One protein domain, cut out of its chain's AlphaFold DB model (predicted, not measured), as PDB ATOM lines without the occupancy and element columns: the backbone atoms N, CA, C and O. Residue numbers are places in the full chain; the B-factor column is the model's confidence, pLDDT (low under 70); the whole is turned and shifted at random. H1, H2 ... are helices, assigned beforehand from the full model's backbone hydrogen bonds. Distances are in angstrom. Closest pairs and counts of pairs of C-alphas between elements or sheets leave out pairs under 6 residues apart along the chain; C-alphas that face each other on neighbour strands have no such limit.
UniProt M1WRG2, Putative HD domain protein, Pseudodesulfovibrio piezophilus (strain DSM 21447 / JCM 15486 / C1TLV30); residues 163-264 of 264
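This is residues 163 to 264 of the 264 residues of the protein "Putative HD domain protein" of Pseudodesulfovibrio piezophilus (strain DSM 21447 / JCM 15486 / C1TLV30) (UniProt M1WRG2). This is a small, somewhat loosely aligned bundle: H2 runs through the middle, with H1, H4 and the longest helix, H5, around it, and H3 packs slantwise on the far part of H5. At the opposite end of the long axis, residues 163 to 181 trail without a named element. The printed part has 102 residues, with five named helices in the order H1 to H5 and no named strand; the class is all helix. The whole is compact, with a radius of gyration of the C-alphas of 13.8 A, and elongated, spanning 44 by 29 by 23 A.

Start with H5, residues 244 to 261, one of two hubs. Its residues 251 to 255 alone touch the other hub, H2, residues 202 to 215; the closest C-alphas, of Val 213 and Leu 255, are 6.7 A apart, and the helices run the same way at a shallow tilt of 26 degrees. H5 touches H1, residues 182 to 189, with its residues 244 to 250 alone, closest at the C-alphas of Phe 189 and Ile 247, 6.5 A. H3, residues 219 to 227, touches H5 at a steep tilt of 48 degrees, with the C-alphas of Phe 222 and Ala 259 closest at 4.9 A. On H2, look at residues 206 to 210, which alone touch H4, residues 230 to 237; the closest C-alphas are those of Ile 206 and Leu 234, 6.4 A. H1 is apart from H3 and H4. Every O i to N i+4 pair is within hydrogen-bond range in H1, H3, H4 and H5; in H2, 6 of 10 are.

Find C-alpha 244 at (167.673, 144.596, 136.686); H5 runs 25.6 A to C-alpha 261 at (191.344, 136.375, 131.619). H2 begins at (161.475, 143.783, 124.523) and is 21.0 A long.

The printed part has no cut. The link H1 to H2 is long, with 12 residues. Confidence is under 70 at residues 163 to 172 and 262 to 264.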
ATOM      1  N   ALA A 163     161.897 153.166 116.954       62.25
ATOM      2  CA  ALA A 163     162.073 152.355 115.762       62.25
ATOM      3  C   ALA A 163     160.694 151.891 115.268       62.25
ATOM      4  O   ALA A 163     159.817 151.605 116.081       62.25
ATOM      5  N   PRO A 164     160.476 151.768 113.948       55.41
ATOM      6  CA  PRO A 164     159.281 151.120 113.429       55.41
ATOM      7  C   PRO A 164     159.289 149.638 113.844       55.41
ATOM      8  O   PRO A 164     159.789 148.774 113.116       55.41
ATOM      9  N   HIS A 165     158.723 149.360 115.025       51.22
ATOM     10  CA  HIS A 165     158.611 148.048 115.684       51.22
ATOM     11  C   HIS A 165     158.043 146.979 114.752       51.22
ATOM     12  O   HIS A 165     158.406 145.810 114.801       51.22
ATOM     13  N   ASN A 166     157.211 147.426 113.818       44.47
ATOM     14  CA  ASN A 166     156.478 146.635 112.842       44.47
ATOM     15  C   ASN A 166     157.380 146.053 111.738       44.47
ATOM     16  O   ASN A 166     156.902 145.286 110.906       44.47
ATOM     17  N   THR A 167     158.652 146.461 111.659       47.00
ATOM     18  CA  THR A 167     159.518 146.106 110.522       47.00
ATOM     19  C   THR A 167     160.775 145.344 110.888       47.00
ATOM     20  O   THR A 167     161.299 144.637 110.027       47.00
ATOM     21  N   VAL A 168     161.264 145.431 112.127       41.41
ATOM     22  CA  VAL A 168     162.442 144.668 112.539       41.41
ATOM     23  C   VAL A 168     162.393 144.364 114.027       41.41
ATOM     24  O   VAL A 168     162.772 145.192 114.842       41.41
ATOM     25  N   LEU A 169     161.939 143.154 114.333       48.06
ATOM     26  CA  LEU A 169     162.386 142.222 115.372       48.06
ATOM     27  C   LEU A 169     161.281 141.164 115.450       48.06
ATOM     28  O   LEU A 169     160.106 141.506 115.478       48.06
ATOM     29  N   LYS A 170     161.676 139.897 115.307       54.44
ATOM     30  CA  LYS A 170     160.853 138.683 115.136       54.44
ATOM     31  C   LYS A 170     159.394 138.819 115.624       54.44
ATOM     32  O   LYS A 170     159.152 139.200 116.765       54.44
ATOM     33  N   SER A 171     158.446 138.506 114.738       52.97
ATOM     34  CA  SER A 171     156.998 138.627 114.962       52.97
ATOM     35  C   SER A 171     156.571 138.128 116.346       52.97
ATOM     36  O   SER A 171     156.830 136.976 116.681       52.97
ATOM     37  N   GLY A 172     155.888 138.979 117.116       67.50
ATOM     38  CA  GLY A 172     155.223 138.590 118.367       67.50
ATOM     39  C   GLY A 172     155.823 139.140 119.664       67.50
ATOM     40  O   GLY A 172     155.233 138.914 120.716       67.50
ATOM     41  N   LEU A 173     156.942 139.876 119.621       77.31
ATOM     42  CA  LEU A 173     157.462 140.571 120.806       77.31
ATOM     43  C   LEU A 173     156.542 141.722 121.231       77.31
ATOM     44  O   LEU A 173     156.135 142.542 120.408       77.31
ATOM     45  N   LEU A 174     156.259 141.807 122.530       83.12
ATOM     46  CA  LEU A 174     155.526 142.909 123.144       83.12
ATOM     47  C   LEU A 174     156.514 143.967 123.638       83.12
ATOM     48  O   LEU A 174     157.419 143.676 124.423       83.12
ATOM     49  N   TRP A 175     156.353 145.204 123.169       84.38
ATOM     50  CA  TRP A 175     157.184 146.308 123.634       84.38
ATOM     51  C   TRP A 175     156.652 146.847 124.958       84.38
ATOM     52  O   TRP A 175     155.497 147.260 125.039       84.38
ATOM     53  N   ASP A 176     157.507 146.874 125.977       86.62
ATOM     54  CA  ASP A 176     157.169 147.432 127.279       86.62
ATOM     55  C   ASP A 176     158.398 148.064 127.949       86.62
ATOM     56  O   ASP A 176     159.524 147.578 127.825       86.62
ATOM     57  N   ALA A 177     158.185 149.180 128.648       85.81
ATOM     58  CA  ALA A 177     159.258 149.964 129.251       85.81
ATOM     59  C   ALA A 177     159.864 149.333 130.516       85.81
ATOM     60  O   ALA A 177     160.944 149.750 130.925       85.81
ATOM     61  N   GLN A 178     159.180 148.385 131.162       89.56
ATOM     62  CA  GLN A 178     159.550 147.862 132.483       89.56
ATOM     63  C   GLN A 178     159.507 146.336 132.571       89.56
ATOM     64  O   GLN A 178     160.284 145.752 133.325       89.56
ATOM     65  N   HIS A 179     158.613 145.686 131.828       91.62
ATOM     66  CA  HIS A 179     158.348 144.264 132.015       91.62
ATOM     67  C   HIS A 179     159.503 143.379 131.544       91.62
ATOM     68  O   HIS A 179     160.090 143.591 130.481       91.62
ATOM     69  N   VAL A 180     159.779 142.358 132.354       95.25
ATOM     70  CA  VAL A 180     160.684 141.239 132.088       95.25
ATOM     71  C   VAL A 180     160.006 139.986 132.630       95.25
ATOM     72  O   VAL A 180     159.394 140.010 133.699       95.25
ATOM     73  N   SER A 181     160.091 138.886 131.899       96.06
ATOM     74  CA  SER A 181     159.540 137.605 132.323       96.06
ATOM     75  C   SER A 181     160.316 137.066 133.542       96.06
ATOM     76  O   SER A 181     161.547 137.027 133.500       96.06
ATOM     77  N   PRO A 182     159.652 136.571 134.607       96.88
ATOM     78  CA  PRO A 182     160.344 136.068 135.802       96.88
ATOM     79  C   PRO A 182     161.383 134.972 135.520       96.88
ATOM     80  O   PRO A 182     162.481 135.003 136.067       96.88
ATOM     81  N   LEU A 183     161.074 134.046 134.603       97.38
ATOM     82  CA  LEU A 183     162.012 133.000 134.178       97.38
ATOM     83  C   LEU A 183     163.269 133.582 133.513       97.38
ATOM     84  O   LEU A 183     164.363 133.059 133.694       97.38
ATOM     85  N   VAL A 184     163.135 134.674 132.757       97.62
ATOM     86  CA  VAL A 184     164.280 135.333 132.115       97.62
ATOM     87  C   VAL A 184     165.216 135.918 133.172       97.62
ATOM     88  O   VAL A 184     166.422 135.694 133.094       97.62
ATOM     89  N   LEU A 185     164.673 136.577 134.203       97.81
ATOM     90  CA  LEU A 185     165.467 137.068 135.337       97.81
ATOM     91  C   LEU A 185     166.212 135.922 136.039       97.81
ATOM     92  O   LEU A 185     167.408 136.034 136.303       97.81
ATOM     93  N   GLU A 186     165.523 134.807 136.300       98.25
ATOM     94  CA  GLU A 186     166.112 133.619 136.926       98.25
ATOM     95  C   GLU A 186     167.302 133.074 136.118       98.25
ATOM     96  O   GLU A 186     168.374 132.825 136.679       98.25
ATOM     97  N   LEU A 187     167.137 132.919 134.802       98.19
ATOM     98  CA  LEU A 187     168.191 132.430 133.909       98.19
ATOM     99  C   LEU A 187     169.388 133.389 133.861       98.19
ATOM    100  O   LEU A 187     170.533 132.933 133.912       98.19
ATOM    101  N   CYS A 188     169.146 134.705 133.846       98.12
ATOM    102  CA  CYS A 188     170.211 135.705 133.928       98.12
ATOM    103  C   CYS A 188     171.036 135.556 135.212       98.12
ATOM    104  O   CYS A 188     172.264 135.483 135.148       98.12
ATOM    105  N   PHE A 189     170.390 135.452 136.380       98.12
ATOM    106  CA  PHE A 189     171.100 135.252 137.652       98.12
ATOM    107  C   PHE A 189     171.908 133.951 137.675       98.12
ATOM    108  O   PHE A 189     173.009 133.908 138.225       98.12
ATOM    109  N   LYS A 190     171.403 132.900 137.022       98.12
ATOM    110  CA  LYS A 190     172.084 131.605 136.897       98.12
ATOM    111  C   LYS A 190     173.180 131.568 135.827       98.12
ATOM    112  O   LYS A 190     173.805 130.522 135.678       98.12
ATOM    113  N   ARG A 191     173.435 132.671 135.111       97.81
ATOM    114  CA  ARG A 191     174.386 132.739 133.983       97.81
ATOM    115  C   ARG A 191     174.062 131.740 132.870       97.81
ATOM    116  O   ARG A 191     174.943 131.101 132.306       97.81
ATOM    117  N   GLN A 192     172.774 131.567 132.590       96.50
ATOM    118  CA  GLN A 192     172.283 130.619 131.597       96.50
ATOM    119  C   GLN A 192     171.770 131.338 130.353       96.50
ATOM    120  O   GLN A 192     171.315 132.483 130.407       96.50
ATOM    121  N   LEU A 193     171.828 130.640 129.219       95.44
ATOM    122  CA  LEU A 193     171.198 131.101 127.991       95.44
ATOM    123  C   LEU A 193     169.679 131.119 128.139       95.44
ATOM    124  O   LEU A 193     169.082 130.226 128.737       95.44
ATOM    125  N   ILE A 194     169.057 132.125 127.531       95.75
ATOM    126  CA  ILE A 194     167.604 132.260 127.491       95.75
ATOM    127  C   ILE A 194     167.089 131.553 126.230       95.75
ATOM    128  O   ILE A 194     167.482 131.923 125.121       95.75
ATOM    129  N   PRO A 195     166.219 130.534 126.339       92.00
ATOM    130  CA  PRO A 195     165.632 129.911 125.162       92.00
ATOM    131  C   PRO A 195     164.735 130.902 124.420       92.00
ATOM    132  O   PRO A 195     163.945 131.625 125.029       92.00
ATOM    133  N   PHE A 196     164.812 130.906 123.088       88.50
ATOM    134  CA  PHE A 196     164.098 131.890 122.271       88.50
ATOM    135  C   PHE A 196     162.569 131.857 122.477       88.50
ATOM    136  O   PHE A 196     161.917 132.894 122.445       88.50
ATOM    137  N   ASN A 197     161.997 130.681 122.759       88.56
ATOM    138  CA  ASN A 197     160.563 130.511 123.020       88.56
ATOM    139  C   ASN A 197     160.088 131.058 124.384       88.56
ATOM    140  O   ASN A 197     158.886 131.069 124.636       88.56
ATOM    141  N   GLN A 198     161.002 131.497 125.256       91.88
ATOM    142  CA  GLN A 198     160.670 132.157 126.525       91.88
ATOM    143  C   GLN A 198     160.598 133.683 126.401       91.88
ATOM    144  O   GLN A 198     160.181 134.353 127.342       91.88
ATOM    145  N   ILE A 199     160.996 134.241 125.256       91.12
ATOM    146  CA  ILE A 199     161.051 135.685 125.047       91.12
ATOM    147  C   ILE A 199     159.649 136.204 124.729       91.12
ATOM    148  O   ILE A 199     159.040 135.796 123.741       91.12
ATOM    149  N   ARG A 200     159.150 137.128 125.555       90.06
ATOM    150  CA  ARG A 200     157.850 137.785 125.344       90.06
ATOM    151  C   ARG A 200     157.987 139.293 125.225       90.06
ATOM    152  O   ARG A 200     157.335 139.895 124.376       90.06
ATOM    153  N   TRP A 201     158.843 139.883 126.053       91.19
ATOM    154  CA  TRP A 201     159.016 141.329 126.149       91.19
ATOM    155  C   TRP A 201     160.268 141.821 125.418       91.19
ATOM    156  O   TRP A 201     161.243 141.089 125.243       91.19
ATOM    157  N   SER A 202     160.282 143.098 125.046       90.56
ATOM    158  CA  SER A 202     161.475 143.783 124.523       90.56
ATOM    159  C   SER A 202     162.691 143.629 125.444       90.56
ATOM    160  O   SER A 202     163.789 143.338 124.971       90.56
ATOM    161  N   ASN A 203     162.497 143.746 126.760       93.38
ATOM    162  CA  ASN A 203     163.575 143.580 127.735       93.38
ATOM    163  C   ASN A 203     164.038 142.119 127.862       93.38
ATOM    164  O   ASN A 203     165.233 141.890 128.044       93.38
ATOM    165  N   ASP A 204     163.143 141.134 127.679       95.06
ATOM    166  CA  ASP A 204     163.538 139.717 127.595       95.06
ATOM    167  C   ASP A 204     164.500 139.504 126.429       95.06
ATOM    168  O   ASP A 204     165.494 138.791 126.543       95.06
ATOM    169  N   PHE A 205     164.210 140.146 125.296       94.00
ATOM    170  CA  PHE A 205     165.026 140.028 124.099       94.00
ATOM    171  C   PHE A 205     166.389 140.724 124.256       94.00
ATOM    172  O   PHE A 205     167.399 140.202 123.789       94.00
ATOM    173  N   ILE A 206     166.456 141.863 124.954       95.25
ATOM    174  CA  ILE A 206     167.739 142.501 125.289       95.25
ATOM    175  C   ILE A 206     168.570 141.581 126.195       95.25
ATOM    176  O   ILE A 206     169.742 141.346 125.909       95.25
ATOM    177  N   LEU A 207     167.966 141.018 127.246       97.25
ATOM    178  CA  LEU A 207     168.646 140.082 128.146       97.25
ATOM    179  C   LEU A 207     169.089 138.806 127.428       97.25
ATOM    180  O   LEU A 207     170.197 138.337 127.665       97.25
ATOM    181  N   PHE A 208     168.281 138.293 126.499       96.31
ATOM    182  CA  PHE A 208     168.649 137.184 125.620       96.31
ATOM    183  C   PHE A 208     169.952 137.459 124.862       96.31
ATOM    184  O   PHE A 208     170.848 136.616 124.874       96.31
ATOM    185  N   LEU A 209     170.086 138.646 124.258       96.56
ATOM    186  CA  LEU A 209     171.319 139.048 123.575       96.56
ATOM    187  C   LEU A 209     172.492 139.197 124.551       96.56
ATOM    188  O   LEU A 209     173.607 138.800 124.222       96.56
ATOM    189  N   CYS A 210     172.262 139.750 125.745       97.81
ATOM    190  CA  CYS A 210     173.317 139.901 126.746       97.81
ATOM    191  C   CYS A 210     173.826 138.548 127.265       97.81
ATOM    192  O   CYS A 210     175.032 138.360 127.406       97.81
ATOM    193  N   CYS A 211     172.932 137.587 127.514       97.62
ATOM    194  CA  CYS A 211     173.285 136.260 128.023       97.62
ATOM    195  C   CYS A 211     174.127 135.432 127.044       97.62
ATOM    196  O   CYS A 211     174.752 134.466 127.473       97.62
ATOM    197  N   TRP A 212     174.220 135.812 125.765       97.31
ATOM    198  CA  TRP A 212     175.150 135.178 124.826       97.31
ATOM    199  C   TRP A 212     176.618 135.292 125.233       97.31
ATOM    200  O   TRP A 212     177.408 134.487 124.754       97.31
ATOM    201  N   VAL A 213     176.979 136.206 126.147       97.25
ATOM    202  CA  VAL A 213     178.317 136.233 126.760       97.25
ATOM    203  C   VAL A 213     178.699 134.879 127.378       97.25
ATOM    204  O   VAL A 213     179.863 134.506 127.352       97.25
ATOM    205  N   TYR A 214     177.724 134.100 127.859       97.06
ATOM    206  CA  TYR A 214     177.944 132.776 128.455       97.06
ATOM    207  C   TYR A 214     178.053 131.633 127.429       97.06
ATOM    208  O   TYR A 214     178.223 130.484 127.818       97.06
ATOM    209  N   ASP A 215     177.941 131.935 126.132       95.94
ATOM    210  CA  ASP A 215     178.108 130.990 125.014       95.94
ATOM    211  C   ASP A 215     179.135 131.519 124.002       95.94
ATOM    212  O   ASP A 215     179.084 131.169 122.823       95.94
ATOM    213  N   LEU A 216     180.011 132.434 124.434       96.75
ATOM    214  CA  LEU A 216     181.205 132.824 123.690       96.75
ATOM    215  C   LEU A 216     182.384 131.952 124.119       96.75
ATOM    216  O   LEU A 216     182.473 131.534 125.274       96.75
ATOM    217  N   HIS A 217     183.296 131.702 123.186       95.38
ATOM    218  CA  HIS A 217     184.376 130.733 123.359       95.38
ATOM    219  C   HIS A 217     185.762 131.356 123.177       95.38
ATOM    220  O   HIS A 217     186.722 130.878 123.780       95.38
ATOM    221  N   PHE A 218     185.882 132.422 122.378       95.94
ATOM    222  CA  PHE A 218     187.188 132.949 121.971       95.94
ATOM    223  C   PHE A 218     187.546 134.288 122.635       95.94
ATOM    224  O   PHE A 218     186.682 135.163 122.765       95.94
ATOM    225  N   PRO A 219     188.829 134.503 123.000       95.56
ATOM    226  CA  PRO A 219     189.323 135.757 123.574       95.56
ATOM    227  C   PRO A 219     188.932 137.005 122.785       95.56
ATOM    228  O   PRO A 219     188.420 137.968 123.368       95.56
ATOM    229  N   TYR A 220     189.148 136.978 121.467       96.62
ATOM    230  CA  TYR A 220     188.744 138.041 120.561       96.62
ATOM    231  C   TYR A 220     187.266 138.405 120.732       96.62
ATOM    232  O   TYR A 220     186.941 139.588 120.807       96.62
ATOM    233  N   SER A 221     186.371 137.420 120.859       97.62
ATOM    234  CA  SER A 221     184.929 137.656 120.954       97.62
ATOM    235  C   SER A 221     184.558 138.491 122.175       97.62
ATOM    236  O   SER A 221     183.828 139.477 122.058       97.62
ATOM    237  N   PHE A 222     185.113 138.157 123.342       97.88
ATOM    238  CA  PHE A 222     184.889 138.924 124.570       97.88
ATOM    239  C   PHE A 222     185.447 140.348 124.464       97.88
ATOM    240  O   PHE A 222     184.755 141.312 124.797       97.88
ATOM    241  N   LYS A 223     186.680 140.496 123.957       97.06
ATOM    242  CA  LYS A 223     187.318 141.810 123.764       97.06
ATOM    243  C   LYS A 223     186.505 142.674 122.805       97.06
ATOM    244  O   LYS A 223     186.164 143.803 123.145       97.06
ATOM    245  N   GLN A 224     186.126 142.120 121.657       97.81
ATOM    246  CA  GLN A 224     185.365 142.810 120.624       97.81
ATOM    247  C   GLN A 224     183.984 143.240 121.125       97.81
ATOM    248  O   GLN A 224     183.565 144.363 120.849       97.81
ATOM    249  N   LEU A 225     183.279 142.380 121.870       96.75
ATOM    250  CA  LEU A 225     181.963 142.696 122.428       96.75
ATOM    251  C   LEU A 225     182.024 143.830 123.466       96.75
ATOM    252  O   LEU A 225     181.117 144.667 123.519       96.75
ATOM    253  N   ARG A 226     183.104 143.880 124.259       97.06
ATOM    254  CA  ARG A 226     183.375 144.952 125.228       97.06
ATOM    255  C   ARG A 226     183.764 146.259 124.533       97.06
ATOM    256  O   ARG A 226     183.148 147.294 124.764       97.06
ATOM    257  N   GLU A 227     184.783 146.216 123.682       97.06
ATOM    258  CA  GLU A 227     185.441 147.403 123.117       97.06
ATOM    259  C   GLU A 227     184.610 148.096 122.039       97.06
ATOM    260  O   GLU A 227     184.722 149.306 121.858       97.06
ATOM    261  N   SER A 228     183.709 147.373 121.367       96.25
ATOM    262  CA  SER A 228     182.787 147.994 120.415       96.25
ATOM    263  C   SER A 228     181.700 148.850 121.079       96.25
ATOM    264  O   SER A 228     180.924 149.489 120.370       96.25
ATOM    265  N   GLY A 229     181.563 148.803 122.411       95.88
ATOM    266  CA  GLY A 229     180.516 149.495 123.169       95.88
ATOM    267  C   GLY A 229     179.106 148.922 122.980       95.88
ATOM    268  O   GLY A 229     178.167 149.365 123.635       95.88
ATOM    269  N   HIS A 230     178.932 147.906 122.129       95.38
ATOM    270  CA  HIS A 230     177.620 147.332 121.820       95.38
ATOM    271  C   HIS A 230     176.971 146.699 123.053       95.38
ATOM    272  O   HIS A 230     175.775 146.875 123.282       95.38
ATOM    273  N   PHE A 231     177.753 145.984 123.863       96.75
ATOM    274  CA  PHE A 231     177.241 145.371 125.082       96.75
ATOM    275  C   PHE A 231     176.797 146.415 126.105       96.75
ATOM    276  O   PHE A 231     175.691 146.328 126.631       96.75
ATOM    277  N   ALA A 232     177.608 147.458 126.315       97.06
ATOM    278  CA  ALA A 232     177.239 148.585 127.166       97.06
ATOM    279  C   ALA A 232     175.933 149.238 126.684       97.06
ATOM    280  O   ALA A 232     175.005 149.404 127.473       97.06
ATOM    281  N   SER A 233     175.793 149.479 125.376       96.06
ATOM    282  CA  SER A 233     174.553 150.007 124.797       96.06
ATOM    283  C   SER A 233     173.343 149.079 124.962       96.06
ATOM    284  O   SER A 233     172.223 149.573 125.052       96.06
ATOM    285  N   LEU A 234     173.511 147.750 124.990       95.25
ATOM    286  CA  LEU A 234     172.408 146.838 125.331       95.25
ATOM    287  C   LEU A 234     171.987 147.028 126.790       95.25
ATOM    288  O   LEU A 234     170.799 147.179 127.070       95.25
ATOM    289  N   LEU A 235     172.951 147.066 127.712       96.44
ATOM    290  CA  LEU A 235     172.672 147.261 129.133       96.44
ATOM    291  C   LEU A 235     172.015 148.619 129.407       96.44
ATOM    292  O   LEU A 235     171.110 148.699 130.232       96.44
ATOM    293  N   GLU A 236     172.421 149.679 128.714       94.88
ATOM    294  CA  GLU A 236     171.818 151.014 128.825       94.88
ATOM    295  C   GLU A 236     170.342 151.045 128.411       94.88
ATOM    296  O   GLU A 236     169.574 151.822 128.974       94.88
ATOM    297  N   ARG A 237     169.926 150.177 127.479       91.94
ATOM    298  CA  ARG A 237     168.522 150.068 127.048       91.94
ATOM    299  C   ARG A 237     167.625 149.372 128.069       91.94
ATOM    300  O   ARG A 237     166.412 149.536 127.998       91.94
ATOM    301  N   LEU A 238     168.195 148.605 129.001       93.81
ATOM    302  CA  LEU A 238     167.430 147.973 130.074       93.81
ATOM    303  C   LEU A 238     167.034 149.000 131.145       93.81
ATOM    304  O   LEU A 238     167.891 149.801 131.552       93.81
ATOM    305  N   PRO A 239     165.796 148.936 131.676       93.00
ATOM    306  CA  PRO A 239     165.333 149.871 132.690       93.00
ATOM    307  C   PRO A 239     166.177 149.801 133.968       93.00
ATOM    308  O   PRO A 239     166.707 148.757 134.357       93.00
ATOM    309  N   ASN A 240     166.301 150.944 134.642       93.44
ATOM    310  CA  ASN A 240     166.982 151.047 135.929       93.44
ATOM    311  C   ASN A 240     165.972 150.811 137.056       93.44
ATOM    312  O   ASN A 240     165.386 151.757 137.580       93.44
ATOM    313  N   ASN A 241     165.762 149.544 137.407       92.69
ATOM    314  CA  ASN A 241     164.919 149.131 138.527       92.69
ATOM    315  C   ASN A 241     165.651 148.125 139.436       92.69
ATOM    316  O   ASN A 241     166.754 147.667 139.122       92.69
ATOM    317  N   ALA A 242     165.047 147.813 140.584       93.19
ATOM    318  CA  ALA A 242     165.663 146.976 141.612       93.19
ATOM    319  C   ALA A 242     166.017 145.562 141.117       93.19
ATOM    320  O   ALA A 242     167.037 145.018 141.541       93.19
ATOM    321  N   ASP A 243     165.237 145.010 140.184       92.44
ATOM    322  CA  ASP A 243     165.424 143.652 139.667       92.44
ATOM    323  C   ASP A 243     166.562 143.576 138.638       92.44
ATOM    324  O   ASP A 243     167.352 142.630 138.633       92.44
ATOM    325  N   LEU A 244     166.701 144.596 137.783       96.31
ATOM    326  CA  LEU A 244     167.673 144.596 136.686       96.31
ATOM    327  C   LEU A 244     169.029 145.187 137.051       96.31
ATOM    328  O   LEU A 244     170.034 144.815 136.448       96.31
ATOM    329  N   MET A 245     169.108 146.093 138.027       97.06
ATOM    330  CA  MET A 245     170.391 146.685 138.423       97.06
ATOM    331  C   MET A 245     171.441 145.650 138.878       97.06
ATOM    332  O   MET A 245     172.617 145.834 138.546       97.06
ATOM    333  N   PRO A 246     171.093 144.585 139.628       98.00
ATOM    334  CA  PRO A 246     172.019 143.493 139.927       98.00
ATOM    335  C   PRO A 246     172.446 142.717 138.674       98.00
ATOM    336  O   PRO A 246     173.638 142.483 138.489       98.00
ATOM    337  N   ILE A 247     171.506 142.395 137.779       98.19
ATOM    338  CA  ILE A 247     171.776 141.655 136.535       98.19
ATOM    339  C   ILE A 247     172.697 142.455 135.604       98.19
ATOM    340  O   ILE A 247     173.678 141.914 135.101       98.19
ATOM    341  N   LYS A 248     172.444 143.759 135.422       98.38
ATOM    342  CA  LYS A 248     173.295 144.654 134.618       98.38
ATOM    343  C   LYS A 248     174.734 144.669 135.138       98.38
ATOM    344  O   LYS A 248     175.668 144.569 134.348       98.38
ATOM    345  N   ARG A 249     174.912 144.757 136.464       98.38
ATOM    346  CA  ARG A 249     176.233 144.714 137.110       98.38
ATOM    347  C   ARG A 249     176.917 143.361 136.937       98.38
ATOM    348  O   ARG A 249     178.101 143.338 136.619       98.38
ATOM    349  N   GLN A 250     176.181 142.262 137.107       98.50
ATOM    350  CA  GLN A 250     176.699 140.911 136.893       98.50
ATOM    351  C   GLN A 250     177.191 140.729 135.455       98.50
ATOM    352  O   GLN A 250     178.339 140.364 135.252       98.50
ATOM    353  N   LEU A 251     176.351 141.038 134.465       98.44
ATOM    354  CA  LEU A 251     176.677 140.894 133.045       98.44
ATOM    355  C   LEU A 251     177.899 141.731 132.642       98.44
ATOM    356  O   LEU A 251     178.777 141.230 131.944       98.44
ATOM    357  N   ALA A 252     177.969 142.989 133.092       98.25
ATOM    358  CA  ALA A 252     179.123 143.850 132.837       98.25
ATOM    359  C   ALA A 252     180.404 143.280 133.468       98.25
ATOM    360  O   ALA A 252     181.414 143.135 132.785       98.25
ATOM    361  N   SER A 253     180.339 142.890 134.745       98.06
ATOM    362  CA  SER A 253     181.484 142.323 135.462       98.06
ATOM    363  C   SER A 253     181.951 140.994 134.870       98.06
ATOM    364  O   SER A 253     183.153 140.746 134.816       98.06
ATOM    365  N   ASP A 254     181.022 140.133 134.450       98.00
ATOM    366  CA  ASP A 254     181.344 138.847 133.840       98.00
ATOM    367  C   ASP A 254     182.046 139.063 132.489       98.00
ATOM    368  O   ASP A 254     183.087 138.453 132.248       98.00
ATOM    369  N   LEU A 255     181.549 139.977 131.640       97.88
ATOM    370  CA  LEU A 255     182.210 140.317 130.375       97.88
ATOM    371  C   LEU A 255     183.611 140.897 130.603       97.88
ATOM    372  O   LEU A 255     184.558 140.488 129.930       97.88
ATOM    373  N   ASP A 256     183.761 141.827 131.549       96.75
ATOM    374  CA  ASP A 256     185.059 142.428 131.865       96.75
ATOM    375  C   ASP A 256     186.061 141.383 132.352       96.75
ATOM    376  O   ASP A 256     187.212 141.376 131.907       96.75
ATOM    377  N   TRP A 257     185.615 140.468 133.217       96.12
ATOM    378  CA  TRP A 257     186.431 139.362 133.698       96.12
ATOM    379  C   TRP A 257     186.836 138.432 132.547       96.12
ATOM    380  O   TRP A 257     188.028 138.202 132.355       96.12
ATOM    381  N   MET A 258     185.894 137.970 131.718       95.75
ATOM    382  CA  MET A 258     186.181 137.078 130.583       95.75
ATOM    383  C   MET A 258     187.104 137.733 129.545       95.75
ATOM    384  O   MET A 258     188.029 137.103 129.033       95.75
ATOM    385  N   ALA A 259     186.923 139.025 129.267       94.19
ATOM    386  CA  ALA A 259     187.795 139.771 128.363       94.19
ATOM    387  C   ALA A 259     189.204 140.015 128.946       94.19
ATOM    388  O   ALA A 259     190.144 140.279 128.189       94.19
ATOM    389  N   ALA A 260     189.367 139.957 130.274       90.69
ATOM    390  CA  ALA A 260     190.646 140.129 130.962       90.69
ATOM    391  C   ALA A 260     191.417 138.814 131.160       90.69
ATOM    392  O   ALA A 260     192.639 138.826 131.025       90.69
ATOM    393  N   GLN A 261     190.727 137.700 131.435       78.50
ATOM    394  CA  GLN A 261     191.344 136.375 131.619       78.50
ATOM    395  C   GLN A 261     192.100 135.900 130.377       78.50
ATOM    396  O   GLN A 261     193.079 135.177 130.484       78.50
ATOM    397  N   ASN A 262     191.696 136.366 129.198       62.62
ATOM    398  CA  ASN A 262     192.308 135.975 127.937       62.62
ATOM    399  C   ASN A 262     193.426 136.934 127.469       62.62
ATOM    400  O   ASN A 262     193.555 137.261 126.280       62.62
ATOM    401  N   ARG A 263     194.197 137.446 128.437       51.56
ATOM    402  CA  ARG A 263     195.488 138.118 128.247       51.56
ATOM    403  C   ARG A 263     196.592 137.178 128.737       51.56
ATOM    404  O   ARG A 263     197.134 137.380 129.819       51.56
ATOM    405  N   SER A 264     196.906 136.152 127.960       36.34
ATOM    406  CA  SER A 264     198.097 135.323 128.163       36.34
ATOM    407  C   SER A 264     198.538 134.748 126.837       36.34
ATOM    408  O   SER A 264     197.683 134.065 126.230       36.34
TER     409      SER A 264